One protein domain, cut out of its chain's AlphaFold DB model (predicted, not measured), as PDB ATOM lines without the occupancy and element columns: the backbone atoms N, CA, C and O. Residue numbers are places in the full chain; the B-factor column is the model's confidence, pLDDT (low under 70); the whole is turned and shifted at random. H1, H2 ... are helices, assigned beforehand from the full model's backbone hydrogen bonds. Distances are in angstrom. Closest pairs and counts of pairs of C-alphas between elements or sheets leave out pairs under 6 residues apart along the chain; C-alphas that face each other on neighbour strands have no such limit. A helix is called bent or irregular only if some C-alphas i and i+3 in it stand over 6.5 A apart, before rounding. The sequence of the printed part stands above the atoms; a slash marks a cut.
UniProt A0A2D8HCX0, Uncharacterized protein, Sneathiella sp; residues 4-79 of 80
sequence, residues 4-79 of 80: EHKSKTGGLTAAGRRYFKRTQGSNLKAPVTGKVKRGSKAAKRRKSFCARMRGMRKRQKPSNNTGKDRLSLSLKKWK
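This is residues 4 to 79 of the 80 residues of an uncharacterized protein of Sneathiella sp (UniProt A0A2D8HCX0). The long, straight helix H2 makes one side of the model, and the short helix H3 folds back along the second half of H2 as a helical hairpin; the third helix, H1, sits off this pair on its own, and residues 25 to 40 make the long unnamed stretch from H1 to the start of H2. Residues 4 to 13, ahead of H1, form a loop that reaches from H1 towards H3. The printed part has 76 residues with three named helices, H1, H2 and H3 in that order along the chain, and no named strand; its class is all helix, with 38 of the 76 residues in the helices. The whole is only just compact, close to loose, with a radius of gyration of the C-alphas of 13.3 A, and the C-alphas span 34 by 33 by 20 A along their three main axes.

The longest helix is H2, residues 41 to 59. It touches H3, residues 70 to 77, with 6 pairs of C-alphas within 8 A. The closest C-alphas of the two are those of Cys 50 and Leu 75, 6.7 A apart. H2 touches H3 with residues 50 to 57 alone. The centres of H2 and H3 are 11.1 A apart. Their lines stand at a shallow tilt of 32 degrees, only just short of steep, and they run opposite ways. H2 and H3 are a helical hairpin, two helices that follow each other in the chain, touch and run opposite ways. H1, residues 14 to 24, touches no helix. H1 and H2 are apart, with no C-alpha of the one within 8 A of the other, and H1 and H3 are apart by the same measure. In the backbones of H1, H2 and H3, every pair of O i and N i+4 is within hydrogen-bond range.

H2, from Lys 41 to Arg 59, has 19 residues and measures 27.6 A from first to last C-alpha. Its first C-alpha, that of Lys 41, stands at (-54.595, 23.129, 6.045), and its last, that of Arg 59, at (-27.105, 24.554, 7.398); its N-to-C direction is (1.00, 0.05, 0.07), nearly along x. H3, from Arg 70 to Lys 77, has 8 residues and measures 10.4 A; C-alpha 77 is at (-41.581, 10.880, 6.824). H1, from Ala 14 to Gln 24, has 11 residues and measures 15.2 A, with C-alpha 14 at (-47.691, 8.968, 19.489). No helix is bent or irregular.

The two C-alphas farthest apart are those of Lys 37 and Ser 63, 36.6 A from each other. Lys 37 lies in the long link from H1 to H2, residues 25 to 40, and Ser 63 in the short link from H2 to H3, which has 10 residues. The C-alphas of residues 25 to 40 lie 6 to 20 A from the mean of all C-alphas. The first and last printed C-alphas, those of Glu 4 and Lys 79, are 22.6 A apart. The printed part is one domain and runs from residue 4 to residue 79 of a full chain of 80 residues, and it has no cut. The mean pLDDT of the printed part is 92.6, and no printed residue is under 70. By helix the mean pLDDT is 95 for H1, 95 for H2 and 93 for H3.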
ATOM      1  N   GLU A   4     -38.991   4.425  23.091       89.81
ATOM      2  CA  GLU A   4     -40.394   4.356  22.651       89.81
ATOM      3  C   GLU A   4     -40.965   5.700  22.154       89.81
ATOM      4  O   GLU A   4     -41.934   5.725  21.398       89.81
ATOM      5  N   HIS A   5     -40.362   6.835  22.530       92.44
ATOM      6  CA  HIS A   5     -40.780   8.166  22.079       92.44
ATOM      7  C   HIS A   5     -40.236   8.498  20.681       92.44
ATOM      8  O   HIS A   5     -40.761   9.389  20.007       92.44
ATOM      9  N   LYS A   6     -39.192   7.790  20.228       89.88
ATOM     10  CA  LYS A   6     -38.538   7.978  18.927       89.88
ATOM     11  C   LYS A   6     -39.021   6.913  17.949       89.88
ATOM     12  O   LYS A   6     -38.883   5.722  18.190       89.88
ATOM     13  N   SER A   7     -39.522   7.332  16.791       90.38
ATOM     14  CA  SER A   7     -39.792   6.391  15.699       90.38
ATOM     15  C   SER A   7     -38.487   5.985  15.013       90.38
ATOM     16  O   SER A   7     -37.662   6.857  14.703       90.38
ATOM     17  N   LYS A   8     -38.329   4.689  14.708       87.56
ATOM     18  CA  LYS A   8     -37.228   4.162  13.877       87.56
ATOM     19  C   LYS A   8     -37.225   4.791  12.477       87.56
ATOM     20  O   LYS A   8     -36.172   5.118  11.955       87.56
ATOM     21  N   THR A   9     -38.409   5.072  11.926       88.44
ATOM     22  CA  THR A   9     -38.585   5.658  10.580       88.44
ATOM     23  C   THR A   9     -38.574   7.193  10.560       88.44
ATOM     24  O   THR A   9     -38.934   7.796   9.554       88.44
ATOM     25  N   GLY A  10     -38.182   7.841  11.664       86.81
ATOM     26  CA  GLY A  10     -38.090   9.301  11.767       86.81
ATOM     27  C   GLY A  10     -39.224   9.953  12.560       86.81
ATOM     28  O   GLY A  10     -40.357   9.471  12.588       86.81
ATOM     29  N   GLY A  11     -38.897  11.064  13.226       89.12
ATOM     30  CA  GLY A  11     -39.825  11.817  14.075       89.12
ATOM     31  C   GLY A  11     -40.185  11.134  15.405       89.12
ATOM     32  O   GLY A  11     -39.527  10.188  15.853       89.12
ATOM     33  N   LEU A  12     -41.229  11.657  16.053       92.62
ATOM     34  CA  LEU A  12     -41.756  11.166  17.330       92.62
ATOM     35  C   LEU A  12     -42.913  10.185  17.132       92.62
ATOM     36  O   LEU A  12     -43.753  10.367  16.244       92.62
ATOM     37  N   THR A  13     -43.000   9.189  18.011       93.19
ATOM     38  CA  THR A  13     -44.174   8.309  18.124       93.19
ATOM     39  C   THR A  13     -45.359   9.051  18.751       93.19
ATOM     40  O   THR A  13     -45.233  10.188  19.213       93.19
ATOM     41  N   ALA A  14     -46.537   8.419  18.777       93.12
ATOM     42  CA  ALA A  14     -47.691   8.968  19.489       93.12
ATOM     43  C   ALA A  14     -47.396   9.149  20.988       93.12
ATOM     44  O   ALA A  14     -47.670  10.219  21.530       93.12
ATOM     45  N   ALA A  15     -46.757   8.158  21.620       93.81
ATOM     46  CA  ALA A  15     -46.297   8.244  23.005       93.81
ATOM     47  C   ALA A  15     -45.311   9.403  23.202       93.81
ATOM     48  O   ALA A  15     -45.484  10.200  24.117       93.81
ATOM     49  N   GLY A  16     -44.353   9.577  22.284       94.94
ATOM     50  CA  GLY A  16     -43.420  10.700  22.330       94.94
ATOM     51  C   GLY A  16     -44.111  12.062  22.267       94.94
ATOM     52  O   GLY A  16     -43.805  12.938  23.068       94.94
ATOM     53  N   ARG A  17     -45.088  12.242  21.367       94.88
ATOM     54  CA  ARG A  17     -45.864  13.494  21.300       94.88
ATOM     55  C   ARG A  17     -46.678  13.738  22.573       94.88
ATOM     56  O   ARG A  17     -46.703  14.866  23.052       94.88
ATOM     57  N   ARG A  18     -47.305  12.696  23.134       94.81
ATOM     58  CA  ARG A  18     -48.032  12.793  24.412       94.81
ATOM     59  C   ARG A  18     -47.106  13.159  25.567       94.81
ATOM     60  O   ARG A  18     -47.463  14.018  26.364       94.81
ATOM     61  N   TYR A  19     -45.917  12.562  25.617       95.00
ATOM     62  CA  TYR A  19     -44.900  12.879  26.615       95.00
ATOM     63  C   TYR A  19     -44.548  14.369  26.585       95.00
ATOM     64  O   TYR A  19     -44.693  15.027  27.605       95.00
ATOM     65  N   PHE A  20     -44.206  14.921  25.415       94.50
ATOM     66  CA  PHE A  20     -43.890  16.351  25.281       94.50
ATOM     67  C   PHE A  20     -45.076  17.277  25.566       94.50
ATOM     68  O   PHE A  20     -44.883  18.362  26.106       94.50
ATOM     69  N   LYS A  21     -46.306  16.856  25.250       95.56
ATOM     70  CA  LYS A  21     -47.502  17.608  25.646       95.56
ATOM     71  C   LYS A  21     -47.632  17.677  27.169       95.56
ATOM     72  O   LYS A  21     -47.921  18.743  27.690       95.56
ATOM     73  N   ARG A  22     -47.403  16.560  27.868       95.12
ATOM     74  CA  ARG A  22     -47.513  16.476  29.332       95.12
ATOM     75  C   ARG A  22     -46.381  17.205  30.053       95.12
ATOM     76  O   ARG A  22     -46.640  17.860  31.046       95.12
ATOM     77  N   THR A  23     -45.142  17.070  29.582       96.00
ATOM     78  CA  THR A  23     -43.970  17.599  30.298       96.00
ATOM     79  C   THR A  23     -43.586  19.018  29.897       96.00
ATOM     80  O   THR A  23     -42.959  19.705  30.688       96.00
ATOM     81  N   GLN A  24     -43.913  19.450  28.676       95.00
ATOM     82  CA  GLN A  24     -43.497  20.752  28.133       95.00
ATOM     83  C   GLN A  24     -44.671  21.577  27.585       95.00
ATOM     84  O   GLN A  24     -44.450  22.552  26.874       95.00
ATOM     85  N   GLY A  25     -45.919  21.135  27.774       93.81
ATOM     86  CA  GLY A  25     -47.098  21.800  27.197       93.81
ATOM     87  C   GLY A  25     -47.149  21.793  25.659       93.81
ATOM     88  O   GLY A  25     -48.026  22.402  25.049       93.81
ATOM     89  N   SER A  26     -46.224  21.098  24.989       92.12
ATOM     90  CA  SER A  26     -46.035  21.213  23.542       92.12
ATOM     91  C   SER A  26     -47.097  20.445  22.748       92.12
ATOM     92  O   SER A  26     -47.187  19.218  22.808       92.12
ATOM     93  N   ASN A  27     -47.859  21.141  21.899       92.25
ATOM     94  CA  ASN A  27     -48.879  20.534  21.029       92.25
ATOM     95  C   ASN A  27     -48.302  20.063  19.678       92.25
ATOM     96  O   ASN A  27     -48.717  20.500  18.596       92.25
ATOM     97  N   LEU A  28     -47.309  19.171  19.743       91.31
ATOM     98  CA  LEU A  28     -46.602  18.663  18.567       91.31
ATOM     99  C   LEU A  28     -47.550  17.891  17.641       91.31
ATOM    100  O   LEU A  28     -48.268  16.981  18.061       91.31
ATOM    101  N   LYS A  29     -47.525  18.217  16.346       90.81
ATOM    102  CA  LYS A  29     -48.380  17.569  15.342       90.81
ATOM    103  C   LYS A  29     -47.703  16.356  14.710       90.81
ATOM    104  O   LYS A  29     -46.489  16.318  14.527       90.81
ATOM    105  N   ALA A  30     -48.516  15.371  14.335       91.69
ATOM    106  CA  ALA A  30     -48.056  14.217  13.570       91.69
ATOM    107  C   ALA A  30     -47.672  14.615  12.128       91.69
ATOM    108  O   ALA A  30     -48.246  15.577  11.594       91.69
ATOM    109  N   PRO A  31     -46.739  13.884  11.490       90.31
ATOM    110  CA  PRO A  31     -46.421  14.061  10.080       90.31
ATOM    111  C   PRO A  31     -47.649  13.931   9.189       90.31
ATOM    112  O   PRO A  31     -48.536  13.118   9.435       90.31
ATOM    113  N   VAL A  32     -47.691  14.751   8.143       91.19
ATOM    114  CA  VAL A  32     -48.727  14.674   7.113       91.19
ATOM    115  C   VAL A  32     -48.345  13.571   6.131       91.19
ATOM    116  O   VAL A  32     -47.611  13.803   5.172       91.19
ATOM    117  N   THR A  33     -48.821  12.358   6.391       81.94
ATOM    118  CA  THR A  33     -48.595  11.188   5.538       81.94
ATOM    119  C   THR A  33     -49.813  10.964   4.641       81.94
ATOM    120  O   THR A  33     -50.895  10.708   5.153       81.94
ATOM    121  N   GLY A  34     -49.661  11.072   3.316       83.62
ATOM    122  CA  GLY A  34     -50.736  10.759   2.358       83.62
ATOM    123  C   GLY A  34     -50.860  11.733   1.184       83.62
ATOM    124  O   GLY A  34     -50.066  12.673   1.049       83.62
ATOM    125  N   LYS A  35     -51.859  11.486   0.325       84.50
ATOM    126  CA  LYS A  35     -52.319  12.442  -0.691       84.50
ATOM    127  C   LYS A  35     -53.155  13.504   0.025       84.50
ATOM    128  O   LYS A  35     -54.219  13.210   0.553       84.50
ATOM    129  N   VAL A  36     -52.642  14.729   0.101       88.88
ATOM    130  CA  VAL A  36     -53.366  15.863   0.688       88.88
ATOM    131  C   VAL A  36     -53.990  16.706  -0.409       88.88
ATOM    132  O   VAL A  36     -53.328  17.005  -1.402       88.88
ATOM    133  N   LYS A  37     -55.237  17.140  -0.203       91.25
ATOM    134  CA  LYS A  37     -55.903  18.086  -1.104       91.25
ATOM    135  C   LYS A  37     -55.072  19.367  -1.201       91.25
ATOM    136  O   LYS A  37     -54.672  19.928  -0.170       91.25
ATOM    137  N   ARG A  38     -54.795  19.827  -2.425       89.50
ATOM    138  CA  ARG A  38     -54.101  21.103  -2.675       89.50
ATOM    139  C   ARG A  38     -54.854  22.240  -1.974       89.50
ATOM    140  O   ARG A  38     -56.073  22.212  -1.877       89.50
ATOM    141  N   GLY A  39     -54.120  23.190  -1.398       91.25
ATOM    142  CA  GLY A  39     -54.701  24.314  -0.648       91.25
ATOM    143  C   GLY A  39     -55.205  23.993   0.769       91.25
ATOM    144  O   GLY A  39     -55.381  24.915   1.563       91.25
ATOM    145  N   SER A  40     -55.359  22.715   1.141       94.56
ATOM    146  CA  SER A  40     -55.821  22.328   2.484       94.56
ATOM    147  C   SER A  40     -54.868  22.765   3.604       94.56
ATOM    148  O   SER A  40     -53.659  22.932   3.409       94.56
ATOM    149  N   LYS A  41     -55.391  22.855   4.834       92.31
ATOM    150  CA  LYS A  41     -54.595  23.129   6.045       92.31
ATOM    151  C   LYS A  41     -53.456  22.117   6.228       92.31
ATOM    152  O   LYS A  41     -52.353  22.490   6.629       92.31
ATOM    153  N   ALA A  42     -53.684  20.847   5.883       92.50
ATOM    154  CA  ALA A  42     -52.657  19.808   5.915       92.50
ATOM    155  C   ALA A  42     -51.557  20.043   4.866       92.50
ATOM    156  O   ALA A  42     -50.375  19.929   5.194       92.50
ATOM    157  N   ALA A  43     -51.925  20.431   3.639       93.44
ATOM    158  CA  ALA A  43     -50.964  20.767   2.591       93.44
ATOM    159  C   ALA A  43     -50.114  21.992   2.962       93.44
ATOM    160  O   ALA A  43     -48.889  21.938   2.852       93.44
ATOM    161  N   LYS A  44     -50.742  23.057   3.483       94.44
ATOM    162  CA  LYS A  44     -50.041  24.255   3.977       94.44
ATOM    163  C   LYS A  44     -49.067  23.899   5.105       94.44
ATOM    164  O   LYS A  44     -47.891  24.239   5.030       94.44
ATOM    165  N   ARG A  45     -49.508  23.106   6.088       94.25
ATOM    166  CA  ARG A  45     -48.657  22.633   7.192       94.25
ATOM    167  C   ARG A  45     -47.471  21.798   6.707       94.25
ATOM    168  O   ARG A  45     -46.362  21.996   7.196       94.25
ATOM    169  N   ARG A  46     -47.683  20.891   5.743       94.62
ATOM    170  CA  ARG A  46     -46.596  20.118   5.119       94.62
ATOM    171  C   ARG A  46     -45.602  21.045   4.422       94.62
ATOM    172  O   ARG A  46     -44.410  20.920   4.672       94.62
ATOM    173  N   LYS A  47     -46.080  22.007   3.621       94.25
ATOM    174  CA  LYS A  47     -45.233  22.996   2.931       94.25
ATOM    175  C   LYS A  47     -44.363  23.775   3.922       94.25
ATOM    176  O   LYS A  47     -43.148  23.821   3.747       94.25
ATOM    177  N   SER A  48     -44.960  24.315   4.987       95.00
ATOM    178  CA  SER A  48     -44.230  25.055   6.026       95.00
ATOM    179  C   SER A  48     -43.196  24.187   6.743       95.00
ATOM    180  O   SER A  48     -42.068  24.627   6.957       95.00
ATOM    181  N   PHE A  49     -43.550  22.943   7.081       94.94
ATOM    182  CA  PHE A  49     -42.611  22.004   7.688       94.94
ATOM    183  C   PHE A  49     -41.426  21.713   6.755       94.94
ATOM    184  O   PHE A  49     -40.279  21.868   7.167       94.94
ATOM    185  N   CYS A  50     -41.689  21.355   5.493       94.75
ATOM    186  CA  CYS A  50     -40.636  21.056   4.525       94.75
ATOM    187  C   CYS A  50     -39.696  22.247   4.321       94.75
ATOM    188  O   CYS A  50     -38.486  22.054   4.318       94.75
ATOM    189  N   ALA A  51     -40.226  23.467   4.196       96.94
ATOM    190  CA  ALA A  51     -39.409  24.668   4.026       96.94
ATOM    191  C   ALA A  51     -38.450  24.875   5.209       96.94
ATOM    192  O   ALA A  51     -37.240  25.002   5.014       96.94
ATOM    193  N   ARG A  52     -38.974  24.816   6.441       96.31
ATOM    194  CA  ARG A  52     -38.173  24.997   7.657       96.31
ATOM    195  C   ARG A  52     -37.100  23.920   7.796       96.31
ATOM    196  O   ARG A  52     -35.923  24.233   7.952       96.31
ATOM    197  N   MET A  53     -37.492  22.651   7.705       95.38
ATOM    198  CA  MET A  53     -36.570  21.543   7.959       95.38
ATOM    199  C   MET A  53     -35.545  21.363   6.831       95.38
ATOM    200  O   MET A  53     -34.399  21.017   7.111       95.38
ATOM    201  N   ARG A  54     -35.903  21.635   5.565       95.75
ATOM    202  CA  ARG A  54     -34.924  21.656   4.460       95.75
ATOM    203  C   ARG A  54     -33.910  22.782   4.653       95.75
ATOM    204  O   ARG A  54     -32.730  22.559   4.411       95.75
ATOM    205  N   GLY A  55     -34.339  23.948   5.142       96.12
ATOM    206  CA  GLY A  55     -33.433  25.031   5.529       96.12
ATOM    207  C   GLY A  55     -32.441  24.606   6.616       96.12
ATOM    208  O   GLY A  55     -31.243  24.829   6.473       96.12
ATOM    209  N   MET A  56     -32.913  23.908   7.655       95.75
ATOM    210  CA  MET A  56     -32.032  23.346   8.690       95.75
ATOM    211  C   MET A  56     -31.034  22.338   8.115       95.75
ATOM    212  O   MET A  56     -29.863  22.372   8.475       95.75
ATOM    213  N   ARG A  57     -31.476  21.477   7.189       94.50
ATOM    214  CA  ARG A  57     -30.611  20.467   6.560       94.50
ATOM    215  C   ARG A  57     -29.505  21.107   5.725       94.50
ATOM    216  O   ARG A  57     -28.387  20.616   5.739       94.50
ATOM    217  N   LYS A  58     -29.795  22.218   5.041       93.94
ATOM    218  CA  LYS A  58     -28.786  22.984   4.289       93.94
ATOM    219  C   LYS A  58     -27.704  23.593   5.184       93.94
ATOM    220  O   LYS A  58     -26.567  23.697   4.755       93.94
ATOM    221  N   ARG A  59     -28.051  23.990   6.414       95.25
ATOM    222  CA  ARG A  59     -27.105  24.554   7.398       95.25
ATOM    223  C   ARG A  59     -26.335  23.486   8.176       95.25
ATOM    224  O   ARG A  59     -25.445  23.808   8.956       95.25
ATOM    225  N   GLN A  60     -26.716  22.223   8.029       94.62
ATOM    226  CA  GLN A  60     -26.083  21.127   8.738       94.62
ATOM    227  C   GLN A  60     -24.699  20.854   8.140       94.62
ATOM    228  O   GLN A  60     -24.547  20.819   6.920       94.62
ATOM    229  N   LYS A  61     -23.702  20.611   9.001       95.69
ATOM    230  CA  LYS A  61     -22.374  20.165   8.556       95.69
ATOM    231  C   LYS A  61     -22.510  18.913   7.671       95.69
ATOM    232  O   LYS A  61     -23.298  18.033   8.040       95.69
ATOM    233  N   PRO A  62     -21.741  18.783   6.574       91.44
ATOM    234  CA  PRO A  62     -21.834  17.634   5.670       91.44
ATOM    235  C   PRO A  62     -21.724  16.281   6.383       91.44
ATOM    236  O   PRO A  62     -22.528  15.391   6.124       91.44
ATOM    237  N   SER A  63     -20.833  16.167   7.374       94.25
ATOM    238  CA  SER A  63     -20.653  14.960   8.196       94.25
ATOM    239  C   SER A  63     -21.907  14.516   8.957       94.25
ATOM    240  O   SER A  63     -22.083  13.334   9.239       94.25
ATOM    241  N   ASN A  64     -22.811  15.447   9.264       92.12
ATOM    242  CA  ASN A  64     -24.054  15.172   9.981       92.12
ATOM    243  C   ASN A  64     -25.255  14.985   9.034       92.12
ATOM    244  O   ASN A  64     -26.316  14.535   9.474       92.12
ATOM    245  N   ASN A  65     -25.111  15.318   7.748       92.12
ATOM    246  CA  ASN A  65     -26.150  15.194   6.725       92.12
ATOM    247  C   ASN A  65     -26.021  13.849   5.993       92.12
ATOM    248  O   ASN A  65     -25.733  13.778   4.801       92.12
ATOM    249  N   THR A  66     -26.228  12.761   6.731       92.44
ATOM    250  CA  THR A  66     -25.962  11.393   6.251       92.44
ATOM    251  C   THR A  66     -27.136  10.767   5.498       92.44
ATOM    252  O   THR A  66     -27.064   9.625   5.047       92.44
ATOM    253  N   GLY A  67     -28.291  11.439   5.438       91.00
ATOM    254  CA  GLY A  67     -29.520  10.887   4.849       91.00
ATOM    255  C   GLY A  67     -30.212   9.816   5.710       91.00
ATOM    256  O   GLY A  67     -31.375   9.467   5.450       91.00
ATOM    257  N   LYS A  68     -29.517   9.323   6.743       91.69
ATOM    258  CA  LYS A  68     -30.002   8.421   7.801       91.69
ATOM    259  C   LYS A  68     -30.112   9.131   9.156       91.69
ATOM    260  O   LYS A  68     -30.667   8.574  10.102       91.69
ATOM    261  N   ASP A  69     -29.624  10.364   9.249       92.44
ATOM    262  CA  ASP A  69     -29.766  11.211  10.425       92.44
ATOM    263  C   ASP A  69     -31.244  11.540  10.722       92.44
ATOM    264  O   ASP A  69     -32.153  11.387   9.895       92.44
ATOM    265  N   ARG A  70     -31.513  12.004  11.947       91.62
ATOM    266  CA  ARG A  70     -32.886  12.237  12.423       91.62
ATOM    267  C   ARG A  70     -33.625  13.308  11.620       91.62
ATOM    268  O   ARG A  70     -34.847  13.195  11.489       91.62
ATOM    269  N   LEU A  71     -32.921  14.314  11.101       93.38
ATOM    270  CA  LEU A  71     -33.505  15.381  10.297       93.38
ATOM    271  C   LEU A  71     -33.916  14.839   8.925       93.38
ATOM    272  O   LEU A  71     -35.065  15.024   8.518       93.38
ATOM    273  N   SER A  72     -33.032  14.086   8.271       94.06
ATOM    274  CA  SER A  72     -33.305  13.431   6.989       94.06
ATOM    275  C   SER A  72     -34.450  12.421   7.075       94.06
ATOM    276  O   SER A  72     -35.349  12.428   6.232       94.06
ATOM    277  N   LEU A  73     -34.488  11.593   8.124       94.38
ATOM    278  CA  LEU A  73     -35.606  10.670   8.355       94.38
ATOM    279  C   LEU A  73     -36.928  11.418   8.584       94.38
ATOM    280  O   LEU A  73     -37.982  10.976   8.131       94.38
ATOM    281  N   SER A  74     -36.887  12.564   9.267       93.50
ATOM    282  CA  SER A  74     -38.070  13.401   9.474       93.50
ATOM    283  C   SER A  74     -38.589  13.983   8.155       93.50
ATOM    284  O   SER A  74     -39.783  13.884   7.878       93.50
ATOM    285  N   LEU A  75     -37.702  14.515   7.306       93.88
ATOM    286  CA  LEU A  75     -38.057  15.017   5.972       93.88
ATOM    287  C   LEU A  75     -38.736  13.928   5.130       93.88
ATOM    288  O   LEU A  75     -39.870  14.129   4.690       93.88
ATOM    289  N   LYS A  76     -38.124  12.737   5.048       93.12
ATOM    290  CA  LYS A  76     -38.698  11.568   4.358       93.12
ATOM    291  C   LYS A  76     -40.095  11.224   4.882       93.12
ATOM    292  O   LYS A  76     -41.026  11.019   4.104       93.12
ATOM    293  N   LYS A  77     -40.284  11.213   6.208       92.50
ATOM    294  CA  LYS A  77     -41.581  10.880   6.824       92.50
ATOM    295  C   LYS A  77     -42.679  11.887   6.482       92.50
ATOM    296  O   LYS A  77     -43.839  11.505   6.344       92.50
ATOM    297  N   TRP A  78     -42.324  13.159   6.333       92.12
ATOM    298  CA  TRP A  78     -43.246  14.218   5.927       92.12
ATOM    299  C   TRP A  78     -43.437  14.321   4.409       92.12
ATOM    300  O   TRP A  78     -44.191  15.188   3.968       92.12
ATOM    301  N   LYS A  79     -42.806  13.440   3.617       90.31
ATOM    302  CA  LYS A  79     -42.765  13.506   2.147       90.31
ATOM    303  C   LYS A  79     -42.252  14.863   1.651       90.31
ATOM    304  O   LYS A  79     -42.800  15.456   0.719       90.31
TER     305      LYS A  79